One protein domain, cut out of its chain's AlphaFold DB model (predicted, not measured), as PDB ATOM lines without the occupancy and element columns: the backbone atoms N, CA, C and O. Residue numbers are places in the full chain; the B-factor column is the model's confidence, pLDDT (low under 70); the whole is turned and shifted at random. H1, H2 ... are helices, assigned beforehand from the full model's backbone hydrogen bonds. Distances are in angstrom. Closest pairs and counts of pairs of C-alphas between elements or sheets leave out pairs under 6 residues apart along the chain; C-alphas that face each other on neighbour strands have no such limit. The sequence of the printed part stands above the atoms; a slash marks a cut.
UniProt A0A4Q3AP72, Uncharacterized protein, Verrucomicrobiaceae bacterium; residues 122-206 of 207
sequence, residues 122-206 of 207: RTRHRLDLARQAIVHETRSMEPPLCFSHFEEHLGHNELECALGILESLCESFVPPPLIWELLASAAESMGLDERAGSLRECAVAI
ATOM      1  N   ARG A 122     207.939 131.671 187.713       74.62
ATOM      2  CA  ARG A 122     208.514 131.749 189.064       74.62
ATOM      3  C   ARG A 122     208.476 130.398 189.771       74.62
ATOM      4  O   ARG A 122     209.483 130.015 190.357       74.62
ATOM      5  N   THR A 123     207.364 129.673 189.707       82.50
ATOM      6  CA  THR A 123     207.226 128.329 190.283       82.50
ATOM      7  C   THR A 123     208.228 127.374 189.650       82.50
ATOM      8  O   THR A 123     209.019 126.768 190.365       82.50
ATOM      9  N   ARG A 124     208.281 127.312 188.315       84.75
ATOM     10  CA  ARG A 124     209.230 126.480 187.568       84.75
ATOM     11  C   ARG A 124     210.677 126.814 187.919       84.75
ATOM     12  O   ARG A 124     211.450 125.920 188.237       84.75
ATOM     13  N   HIS A 125     211.022 128.100 187.954       79.56
ATOM     14  CA  HIS A 125     212.358 128.545 188.339       79.56
ATOM     15  C   HIS A 125     212.730 128.122 189.767       79.56
ATOM     16  O   HIS A 125     213.849 127.678 190.005       79.56
ATOM     17  N   ARG A 126     211.799 128.220 190.722       82.56
ATOM     18  CA  ARG A 126     212.035 127.789 192.108       82.56
ATOM     19  C   ARG A 126     212.197 126.278 192.231       82.56
ATOM     20  O   ARG A 126     213.080 125.843 192.961       82.56
ATOM     21  N   LEU A 127     211.404 125.498 191.497       87.25
ATOM     22  CA  LEU A 127     211.564 124.045 191.422       87.25
ATOM     23  C   LEU A 127     212.927 123.664 190.823       87.25
ATOM     24  O   LEU A 127     213.606 122.791 191.357       87.25
ATOM     25  N   ASP A 128     213.385 124.372 189.786       82.38
ATOM     26  CA  ASP A 128     214.718 124.162 189.205       82.38
ATOM     27  C   ASP A 128     215.849 124.519 190.179       82.38
ATOM     28  O   ASP A 128     216.845 123.795 190.260       82.38
ATOM     29  N   LEU A 129     215.716 125.611 190.938       76.75
ATOM     30  CA  LEU A 129     216.680 125.973 191.981       76.75
ATOM     31  C   LEU A 129     216.703 124.936 193.109       76.75
ATOM     32  O   LEU A 129     217.785 124.534 193.539       76.75
ATOM     33  N   ALA A 130     215.534 124.462 193.550       85.31
ATOM     34  CA  ALA A 130     215.431 123.404 194.551       85.31
ATOM     35  C   ALA A 130     216.109 122.123 194.049       85.31
ATOM     36  O   ALA A 130     216.944 121.558 194.750       85.31
ATOM     37  N   ARG A 131     215.856 121.722 192.797       91.81
ATOM     38  CA  ARG A 131     216.534 120.586 192.155       91.81
ATOM     39  C   ARG A 131     218.052 120.749 192.164       91.81
ATOM     40  O   ARG A 131     218.763 119.819 192.529       91.81
ATOM     41  N   GLN A 132     218.565 121.911 191.760       84.75
ATOM     42  CA  GLN A 132     220.008 122.175 191.738       84.75
ATOM     43  C   GLN A 132     220.627 122.087 193.136       84.75
ATOM     44  O   GLN A 132     221.705 121.511 193.283       84.75
ATOM     45  N   ALA A 133     219.937 122.604 194.154       79.19
ATOM     46  CA  ALA A 133     220.369 122.494 195.541       79.19
ATOM     47  C   ALA A 133     220.373 121.030 196.015       79.19
ATOM     48  O   ALA A 133     221.381 120.573 196.541       79.19
ATOM     49  N   ILE A 134     219.316 120.258 195.735       88.00
ATOM     50  CA  ILE A 134     219.259 118.823 196.060       88.00
ATOM     51  C   ILE A 134     220.420 118.078 195.388       88.00
ATOM     52  O   ILE A 134     221.126 117.317 196.046       88.00
ATOM     53  N   VAL A 135     220.672 118.313 194.097       86.81
ATOM     54  CA  VAL A 135     221.800 117.696 193.376       86.81
ATOM     55  C   VAL A 135     223.142 118.063 194.012       86.81
ATOM     56  O   VAL A 135     224.018 117.209 194.129       86.81
ATOM     57  N   HIS A 136     223.321 119.317 194.438       85.81
ATOM     58  CA  HIS A 136     224.547 119.758 195.098       85.81
ATOM     59  C   HIS A 136     224.794 119.017 196.417       85.81
ATOM     60  O   HIS A 136     225.897 118.509 196.632       85.81
ATOM     61  N   GLU A 137     223.766 118.922 197.261       86.25
ATOM     62  CA  GLU A 137     223.841 118.275 198.576       86.25
ATOM     63  C   GLU A 137     224.012 116.757 198.469       86.25
ATOM     64  O   GLU A 137     224.762 116.142 199.224       86.25
ATOM     65  N   THR A 138     223.370 116.141 197.476       88.25
ATOM     66  CA  THR A 138     223.343 114.680 197.310       88.25
ATOM     67  C   THR A 138     224.417 114.137 196.368       88.25
ATOM     68  O   THR A 138     224.469 112.935 196.115       88.25
ATOM     69  N   ARG A 139     225.340 114.985 195.890       86.50
ATOM     70  CA  ARG A 139     226.380 114.626 194.902       86.50
ATOM     71  C   ARG A 139     227.265 113.432 195.280       86.50
ATOM     72  O   ARG A 139     227.866 112.826 194.400       86.50
ATOM     73  N   SER A 140     227.393 113.147 196.576       86.69
ATOM     74  CA  SER A 140     228.235 112.072 197.118       86.69
ATOM     75  C   SER A 140     227.429 110.855 197.593       86.69
ATOM     76  O   SER A 140     228.006 109.960 198.206       86.69
ATOM     77  N   MET A 141     226.108 110.836 197.382       84.81
ATOM     78  CA  MET A 141     225.248 109.718 197.772       84.81
ATOM     79  C   MET A 141     225.358 108.558 196.780       84.81
ATOM     80  O   MET A 141     225.416 108.763 195.568       84.81
ATOM     81  N   GLU A 142     225.319 107.332 197.303       84.56
ATOM     82  CA  GLU A 142     225.212 106.109 196.508       84.56
ATOM     83  C   GLU A 142     224.021 105.261 196.997       84.56
ATOM     84  O   GLU A 142     223.997 104.880 198.170       84.56
ATOM     85  N   PRO A 143     223.042 104.936 196.125       84.31
ATOM     86  CA  PRO A 143     222.917 105.380 194.731       84.31
ATOM     87  C   PRO A 143     222.540 106.874 194.611       84.31
ATOM     88  O   PRO A 143     221.970 107.438 195.546       84.31
ATOM     89  N   PRO A 144     222.826 107.519 193.462       84.56
ATOM     90  CA  PRO A 144     222.399 108.890 193.215       84.56
ATOM     91  C   PRO A 144     220.873 108.981 193.120       84.56
ATOM     92  O   PRO A 144     220.203 108.051 192.661       84.56
ATOM     93  N   LEU A 145     220.328 110.132 193.516       89.19
ATOM     94  CA  LEU A 145     218.901 110.409 193.385       89.19
ATOM     95  C   LEU A 145     218.473 110.457 191.911       89.19
ATOM     96  O   LEU A 145     219.186 110.977 191.049       89.19
ATOM     97  N   CYS A 146     217.283 109.924 191.631       89.62
ATOM     98  CA  CYS A 146     216.697 109.904 190.296       89.62
ATOM     99  C   CYS A 146     215.697 111.052 190.126       89.62
ATOM    100  O   CYS A 146     214.755 111.177 190.906       89.62
ATOM    101  N   PHE A 147     215.872 111.851 189.072       91.81
ATOM    102  CA  PHE A 147     215.022 113.008 188.769       91.81
ATOM    103  C   PHE A 147     214.141 112.812 187.528       91.81
ATOM    104  O   PHE A 147     213.476 113.754 187.111       91.81
ATOM    105  N   SER A 148     214.094 111.614 186.933       89.25
ATOM    106  CA  SER A 148     213.375 111.391 185.667       89.25
ATOM    107  C   SER A 148     211.887 111.738 185.757       89.25
ATOM    108  O   SER A 148     211.370 112.418 184.879       89.25
ATOM    109  N   HIS A 149     211.208 111.346 186.842       84.88
ATOM    110  CA  HIS A 149     209.791 111.682 187.041       84.88
ATOM    111  C   HIS A 149     209.579 113.179 187.292       84.88
ATOM    112  O   HIS A 149     208.583 113.744 186.855       84.88
ATOM    113  N   PHE A 150     210.526 113.844 187.962       91.94
ATOM    114  CA  PHE A 150     210.483 115.298 188.111       91.94
ATOM    115  C   PHE A 150     210.552 115.984 186.739       91.94
ATOM    116  O   PHE A 150     209.737 116.857 186.450       91.94
ATOM    117  N   GLU A 151     211.495 115.574 185.888       87.50
ATOM    118  CA  GLU A 151     211.681 116.149 184.550       87.50
ATOM    119  C   GLU A 151     210.479 115.884 183.633       87.50
ATOM    120  O   GLU A 151     210.079 116.775 182.884       87.50
ATOM    121  N   GLU A 152     209.870 114.701 183.734       83.38
ATOM    122  CA  GLU A 152     208.650 114.335 183.010       83.38
ATOM    123  C   GLU A 152     207.464 115.233 183.399       83.38
ATOM    124  O   GLU A 152     206.896 115.905 182.537       83.38
ATOM    125  N   HIS A 153     207.150 115.338 184.696       82.12
ATOM    126  CA  HIS A 153     206.066 116.202 185.178       82.12
ATOM    127  C   HIS A 153     206.313 117.681 184.841       82.12
ATOM    128  O   HIS A 153     205.395 118.406 184.457       82.12
ATOM    129  N   LEU A 154     207.565 118.141 184.911       81.12
ATOM    130  CA  LEU A 154     207.932 119.500 184.514       81.12
ATOM    131  C   LEU A 154     207.756 119.737 183.000       81.12
ATOM    132  O   LEU A 154     207.426 120.850 182.576       81.12
ATOM    133  N   GLY A 155     207.984 118.707 182.181       72.00
ATOM    134  CA  GLY A 155     207.765 118.719 180.735       72.00
ATOM    135  C   GLY A 155     206.288 118.816 180.351       72.00
ATOM    136  O   GLY A 155     205.962 119.503 179.387       72.00
ATOM    137  N   HIS A 156     205.403 118.208 181.143       74.81
ATOM    138  CA  HIS A 156     203.946 118.264 180.965       74.81
ATOM    139  C   HIS A 156     203.266 119.419 181.723       74.81
ATOM    140  O   HIS A 156     202.042 119.501 181.752       74.81
ATOM    141  N   ASN A 157     204.043 120.325 182.330       75.12
ATOM    142  CA  ASN A 157     203.545 121.445 183.144       75.12
ATOM    143  C   ASN A 157     202.708 121.013 184.372       75.12
ATOM    144  O   ASN A 157     201.906 121.782 184.902       75.12
ATOM    145  N   GLU A 158     202.933 119.803 184.878       84.00
ATOM    146  CA  GLU A 158     202.296 119.247 186.075       84.00
ATOM    147  C   GLU A 158     203.068 119.697 187.333       84.00
ATOM    148  O   GLU A 158     203.708 118.908 188.029       84.00
ATOM    149  N   LEU A 159     203.063 121.009 187.604       86.88
ATOM    150  CA  LEU A 159     203.947 121.652 188.595       86.88
ATOM    151  C   LEU A 159     203.746 121.154 190.037       86.88
ATOM    152  O   LEU A 159     204.716 121.048 190.786       86.88
ATOM    153  N   GLU A 160     202.515 120.818 190.427       90.75
ATOM    154  CA  GLU A 160     202.232 120.256 191.754       90.75
ATOM    155  C   GLU A 160     202.769 118.822 191.897       90.75
ATOM    156  O   GLU A 160     203.298 118.454 192.949       90.75
ATOM    157  N   CYS A 161     202.708 118.023 190.826       88.94
ATOM    158  CA  CYS A 161     203.325 116.699 190.788       88.94
ATOM    159  C   CYS A 161     204.850 116.819 190.862       88.94
ATOM    160  O   CYS A 161     205.480 116.135 191.666       88.94
ATOM    161  N   ALA A 162     205.441 117.745 190.099       92.38
ATOM    162  CA  ALA A 162     206.875 118.018 190.143       92.38
ATOM    163  C   ALA A 162     207.342 118.462 191.545       92.38
ATOM    164  O   ALA A 162     208.371 117.984 192.023       92.38
ATOM    165  N   LEU A 163     206.567 119.315 192.230       94.62
ATOM    166  CA  LEU A 163     206.799 119.675 193.633       94.62
ATOM    167  C   LEU A 163     206.797 118.431 194.533       94.62
ATOM    168  O   LEU A 163     207.748 118.226 195.283       94.62
ATOM    169  N   GLY A 164     205.772 117.581 194.419       94.06
ATOM    170  CA  GLY A 164     205.657 116.357 195.216       94.06
ATOM    171  C   GLY A 164     206.832 115.395 195.033       94.06
ATOM    172  O   GLY A 164     207.304 114.821 196.008       94.06
ATOM    173  N   ILE A 165     207.369 115.269 193.814       94.88
ATOM    174  CA  ILE A 165     208.568 114.453 193.580       94.88
ATOM    175  C   ILE A 165     209.777 115.011 194.340       94.88
ATOM    176  O   ILE A 165     210.497 114.241 194.973       94.88
ATOM    177  N   LEU A 166     210.012 116.328 194.308       94.44
ATOM    178  CA  LEU A 166     211.134 116.923 195.046       94.44
ATOM    179  C   LEU A 166     210.970 116.774 196.564       94.44
ATOM    180  O   LEU A 166     211.955 116.497 197.245       94.44
ATOM    181  N   GLU A 167     209.747 116.901 197.085       95.31
ATOM    182  CA  GLU A 167     209.445 116.637 198.498       95.31
ATOM    183  C   GLU A 167     209.797 115.194 198.890       95.31
ATOM    184  O   GLU A 167     210.519 114.987 199.862       95.31
ATOM    185  N   SER A 168     209.379 114.201 198.100       94.06
ATOM    186  CA  SER A 168     209.717 112.795 198.363       94.06
ATOM    187  C   SER A 168     211.221 112.519 198.273       94.06
ATOM    188  O   SER A 168     211.756 111.712 199.029       94.06
ATOM    189  N   LEU A 169     211.945 113.199 197.378       92.88
ATOM    190  CA  LEU A 169     213.406 113.080 197.305       92.88
ATOM    191  C   LEU A 169     214.092 113.648 198.554       92.88
ATOM    192  O   LEU A 169     215.087 113.084 199.016       92.88
ATOM    193  N   CYS A 170     213.548 114.720 199.129       92.06
ATOM    194  CA  CYS A 170     214.024 115.298 200.383       92.06
ATOM    195  C   CYS A 170     213.892 114.346 201.583       92.06
ATOM    196  O   CYS A 170     214.653 114.490 202.532       92.06
ATOM    197  N   GLU A 171     213.016 113.337 201.539       90.31
ATOM    198  CA  GLU A 171     212.927 112.302 202.586       90.31
ATOM    199  C   GLU A 171     214.165 111.386 202.630       90.31
ATOM    200  O   GLU A 171     214.411 110.704 203.624       90.31
ATOM    201  N   SER A 172     214.961 111.363 201.556       88.44
ATOM    202  CA  SER A 172     216.125 110.477 201.425       88.44
ATOM    203  C   SER A 172     217.405 111.032 202.062       88.44
ATOM    204  O   SER A 172     218.423 110.339 202.096       88.44
ATOM    205  N   PHE A 173     217.392 112.275 202.544       88.19
ATOM    206  CA  PHE A 173     218.536 112.926 203.187       88.19
ATOM    207  C   PHE A 173     218.061 113.992 204.183       88.19
ATOM    208  O   PHE A 173     216.869 114.138 204.409       88.19
ATOM    209  N   VAL A 174     218.984 114.718 204.821       88.31
ATOM    210  CA  VAL A 174     218.641 115.873 205.668       88.31
ATOM    211  C   VAL A 174     218.828 117.139 204.831       88.31
ATOM    212  O   VAL A 174     219.975 117.538 204.615       88.31
ATOM    213  N   PRO A 175     217.754 117.765 204.318       88.69
ATOM    214  CA  PRO A 175     217.891 118.885 203.401       88.69
ATOM    215  C   PRO A 175     218.196 120.173 204.165       88.69
ATOM    216  O   PRO A 175     217.569 120.428 205.198       88.69
ATOM    217  N   PRO A 176     219.099 121.026 203.656       87.38
ATOM    218  CA  PRO A 176     219.278 122.369 204.183       87.38
ATOM    219  C   PRO A 176     217.965 123.170 204.173       87.38
ATOM    220  O   PRO A 176     217.177 123.023 203.232       87.38
ATOM    221  N   PRO A 177     217.761 124.092 205.136       85.69
ATOM    222  CA  PRO A 177     216.559 124.929 205.212       85.69
ATOM    223  C   PRO A 177     216.215 125.648 203.900       85.69
ATOM    224  O   PRO A 177     215.048 125.732 203.526       85.69
ATOM    225  N   LEU A 178     217.232 126.074 203.141       88.38
ATOM    226  CA  LEU A 178     217.063 126.729 201.841       88.38
ATOM    227  C   LEU A 178     216.260 125.884 200.833       88.38
ATOM    228  O   LEU A 178     215.497 126.437 200.045       88.38
ATOM    229  N   ILE A 179     216.408 124.554 200.841       87.69
ATOM    230  CA  ILE A 179     215.665 123.673 199.927       87.69
ATOM    231  C   ILE A 179     214.174 123.728 200.262       87.69
ATOM    232  O   ILE A 179     213.348 123.937 199.374       87.69
ATOM    233  N   TRP A 180     213.833 123.633 201.545       91.50
ATOM    234  CA  TRP A 180     212.456 123.734 202.023       91.50
ATOM    235  C   TRP A 180     211.840 125.110 201.758       91.50
ATOM    236  O   TRP A 180     210.690 125.192 201.336       91.50
ATOM    237  N   GLU A 181     212.609 126.190 201.907       86.69
ATOM    238  CA  GLU A 181     212.163 127.545 201.565       86.69
ATOM    239  C   GLU A 181     211.852 127.706 200.069       86.69
ATOM    240  O   GLU A 181     210.866 128.358 199.703       86.69
ATOM    241  N   LEU A 182     212.658 127.096 199.193       82.81
ATOM    242  CA  LEU A 182     212.431 127.098 197.747       82.81
ATOM    243  C   LEU A 182     211.164 126.314 197.378       82.81
ATOM    244  O   LEU A 182     210.355 126.815 196.592       82.81
ATOM    245  N   LEU A 183     210.960 125.135 197.978       91.19
ATOM    246  CA  LEU A 183     209.758 124.316 197.778       91.19
ATOM    247  C   LEU A 183     208.502 125.022 198.309       91.19
ATOM    248  O   LEU A 183     207.507 125.120 197.592       91.19
ATOM    249  N   ALA A 184     208.562 125.607 199.509       90.31
ATOM    250  CA  ALA A 184     207.460 126.378 200.084       90.31
ATOM    251  C   ALA A 184     207.088 127.579 199.205       90.31
ATOM    252  O   ALA A 184     205.916 127.834 198.941       90.31
ATOM    253  N   SER A 185     208.094 128.290 198.691       86.94
ATOM    254  CA  SER A 185     207.887 129.428 197.794       86.94
ATOM    255  C   SER A 185     207.315 129.013 196.429       86.94
ATOM    256  O   SER A 185     206.637 129.811 195.774       86.94
ATOM    257  N   ALA A 186     207.600 127.790 195.965       85.50
ATOM    258  CA  ALA A 186     206.975 127.217 194.775       85.50
ATOM    259  C   ALA A 186     205.505 126.853 195.043       85.50
ATOM    260  O   ALA A 186     204.645 127.229 194.248       85.50
ATOM    261  N   ALA A 187     205.212 126.213 196.179       88.19
ATOM    262  CA  ALA A 187     203.857 125.880 196.621       88.19
ATOM    263  C   ALA A 187     202.963 127.128 196.761       88.19
ATOM    264  O   ALA A 187     201.871 127.171 196.196       88.19
ATOM    265  N   GLU A 188     203.462 128.191 197.401       87.25
ATOM    266  CA  GLU A 188     202.758 129.480 197.518       87.25
ATOM    267  C   GLU A 188     202.405 130.076 196.152       87.25
ATOM    268  O   GLU A 188     201.318 130.605 195.946       87.25
ATOM    269  N   SER A 189     203.306 129.965 195.174       81.12
ATOM    270  CA  SER A 189     203.061 130.513 193.831       81.12
ATOM    271  C   SER A 189     202.095 129.684 192.988       81.12
ATOM    272  O   SER A 189     201.672 130.142 191.929       81.12
ATOM    273  N   MET A 190     201.721 128.498 193.465       83.50
ATOM    274  CA  MET A 190     200.625 127.688 192.934       83.50
ATOM    275  C   MET A 190     199.319 127.874 193.725       83.50
ATOM    276  O   MET A 190     198.312 127.274 193.362       83.50
ATOM    277  N   GLY A 191     199.312 128.700 194.779       84.56
ATOM    278  CA  GLY A 191     198.155 128.881 195.663       84.56
ATOM    279  C   GLY A 191     197.939 127.729 196.650       84.56
ATOM    280  O   GLY A 191     196.822 127.523 197.117       84.56
ATOM    281  N   LEU A 192     198.985 126.953 196.955       87.12
ATOM    282  CA  LEU A 192     198.942 125.825 197.890       87.12
ATOM    283  C   LEU A 192     199.399 126.268 199.292       87.12
ATOM    284  O   LEU A 192     200.404 125.778 199.808       87.12
ATOM    285  N   ASP A 193     198.688 127.222 199.898       87.75
ATOM    286  CA  ASP A 193     199.120 127.910 201.129       87.75
ATOM    287  C   ASP A 193     199.326 126.965 202.324       87.75
ATOM    288  O   ASP A 193     200.318 127.077 203.045       87.75
ATOM    289  N   GLU A 194     198.429 125.991 202.515       91.06
ATOM    290  CA  GLU A 194     198.553 124.995 203.591       91.06
ATOM    291  C   GLU A 194     199.829 124.160 203.429       91.06
ATOM    292  O   GLU A 194     200.594 123.981 204.379       91.06
ATOM    293  N   ARG A 195     200.108 123.722 202.195       91.88
ATOM    294  CA  ARG A 195     201.303 122.938 201.859       91.88
ATOM    295  C   ARG A 195     202.576 123.764 202.028       91.88
ATOM    296  O   ARG A 195     203.552 123.277 202.589       91.88
ATOM    297  N   ALA A 196     202.559 125.029 201.605       92.06
ATOM    298  CA  ALA A 196     203.667 125.957 201.823       92.06
ATOM    299  C   ALA A 196     203.957 126.173 203.319       92.06
ATOM    300  O   ALA A 196     205.122 126.239 203.713       92.06
ATOM    301  N   GLY A 197     202.911 126.238 204.148       91.81
ATOM    302  CA  GLY A 197     203.021 126.289 205.605       91.81
ATOM    303  C   GLY A 197     203.768 125.081 206.166       91.81
ATOM    304  O   GLY A 197     204.790 125.253 206.830       91.81
ATOM    305  N   SER A 198     203.332 123.868 205.817       93.31
ATOM    306  CA  SER A 198     203.997 122.631 206.249       93.31
ATOM    307  C   SER A 198     205.465 122.566 205.812       93.31
ATOM    308  O   SER A 198     206.334 122.199 206.600       93.31
ATOM    309  N   LEU A 199     205.780 122.989 204.584       91.44
ATOM    310  CA  LEU A 199     207.159 123.010 204.083       91.44
ATOM    311  C   LEU A 199     208.052 124.003 204.845       91.44
ATOM    312  O   LEU A 199     209.228 123.728 205.078       91.44
ATOM    313  N   ARG A 200     207.514 125.147 205.282       90.31
ATOM    314  CA  ARG A 200     208.261 126.099 206.125       90.31
ATOM    315  C   ARG A 200     208.528 125.555 207.519       90.31
ATOM    316  O   ARG A 200     209.598 125.808 208.065       90.31
ATOM    317  N   GLU A 201     207.599 124.793 208.083       91.25
ATOM    318  CA  GLU A 201     207.829 124.112 209.359       91.25
ATOM    319  C   GLU A 201     209.002 123.126 209.249       91.25
ATOM    320  O   GLU A 201     209.850 123.090 210.143       91.25
ATOM    321  N   CYS A 202     209.136 122.420 208.117       87.25
ATOM    322  CA  CYS A 202     210.304 121.579 207.836       87.25
ATOM    323  C   CYS A 202     211.617 122.383 207.784       87.25
ATOM    324  O   CYS A 202     212.632 121.916 208.299       87.25
ATOM    325  N   ALA A 203     211.609 123.599 207.226       82.31
ATOM    326  CA  ALA A 203     212.788 124.472 207.195       82.31
ATOM    327  C   ALA A 203     213.245 124.888 208.607       82.31
ATOM    328  O   ALA A 203     214.440 124.890 208.914       82.31
ATOM    329  N   VAL A 204     212.286 125.212 209.481       78.44
ATOM    330  CA  VAL A 204     212.547 125.642 210.864       78.44
ATOM    331  C   VAL A 204     212.991 124.475 211.743       78.44
ATOM    332  O   VAL A 204     213.851 124.655 212.595       78.44
ATOM    333  N   ALA A 205     212.457 123.271 211.524       73.12
ATOM    334  CA  ALA A 205     212.804 122.088 212.313       73.12
ATOM    335  C   ALA A 205     214.273 121.638 212.165       73.12
ATOM    336  O   ALA A 205     214.755 120.858 212.987       73.12
ATOM    337  N   ILE A 206     214.968 122.101 211.120       65.50
ATOM    338  CA  ILE A 206     216.341 121.703 210.762       65.50
ATOM    339  C   ILE A 206     217.343 122.865 210.973       65.50
ATOM    340  O   ILE A 206     218.551 122.668 210.834       65.50
TER     341      ILE A 206
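This is residues 122 to 206 of the 207 residues of an uncharacterized protein of Verrucomicrobiaceae bacterium (UniProt A0A4Q3AP72). Five helices with closely aligned lines form a flat slab: H1, H3 and H4 make a three-helix bundle at its core, with H2 packed along H3 at one edge and H5 packed along H4 at the opposite edge. From H2 to H5 the printed part folds back and forth, while H1 covers H3 and H4 on one side. The contact between H3 and H4 is slight, and that between H4 and H5 is extensive. The printed part has 85 residues with five named helices, in the order H1, H2, H3, H4, H5, and no named strand, so its class is all helix. It is compact, with a radius of gyration of the C-alphas of 11.9 A, and spans 35 by 33 by 17 A.

H1, residues 122 to 138, is the longest helix; it begins with C-alpha 122 at (208.514, 131.749, 189.064) and measures 24.1 A from first to last C-alpha. H2, residues 148 to 155, measures 10.5 A. H3, residues 159 to 170, measures 16.8 A and begins with C-alpha 159 at (203.947, 121.652, 188.595). H4, residues 177 to 189, measures 18.5 A. H5, residues 193 to 205, measures 18.6 A and ends with C-alpha 205 at (212.804, 122.088, 212.313).

H1, H3 and H4 form a bundle, three helices side by side. H1 touches H4 at a shallow tilt of 21 degrees, opposite ways; their closest C-alphas, those of Thr 123 and Ala 186, are 4.6 A apart. H1 touches H3 at a shallow tilt of 18 degrees, the same way, with the C-alphas of Leu 127 and Leu 163 closest at 6.8 A. H3 and H4 are a helical hairpin at 17 degrees; H4 touches H3 with residues 183 to 187 alone, and the closest C-alphas, those of Leu 163 and Leu 183, are 6.9 A apart. H2 and H3 are a helical hairpin at 24 degrees, with the C-alphas of Phe 150 and Ala 162 closest at 5.0 A. H4 and H5 are a helical hairpin at 7 degrees, with the C-alphas of Ala 184 and Ala 196 closest at 4.2 A. H1 and H2 are close but not clearly touching, with the C-alphas of Arg 124 and Leu 154 at 7.7 A. H5 is apart from H1, H2 and H3, and H2 is apart from H4. In H1, H2, H3, H4 and H5 every O i to N i+4 pair is within hydrogen-bond range.

The two C-alphas farthest apart, those of Glu 142 and Gly 191, are 35.4 A apart. The printed part has no cut. The links H2 to H3 and H4 to H5 are tight, those from H1 to H2 and H3 to H4 are short, and no link is long. The mean pLDDT of the printed part is 86.5, and residue 206 alone is under 70.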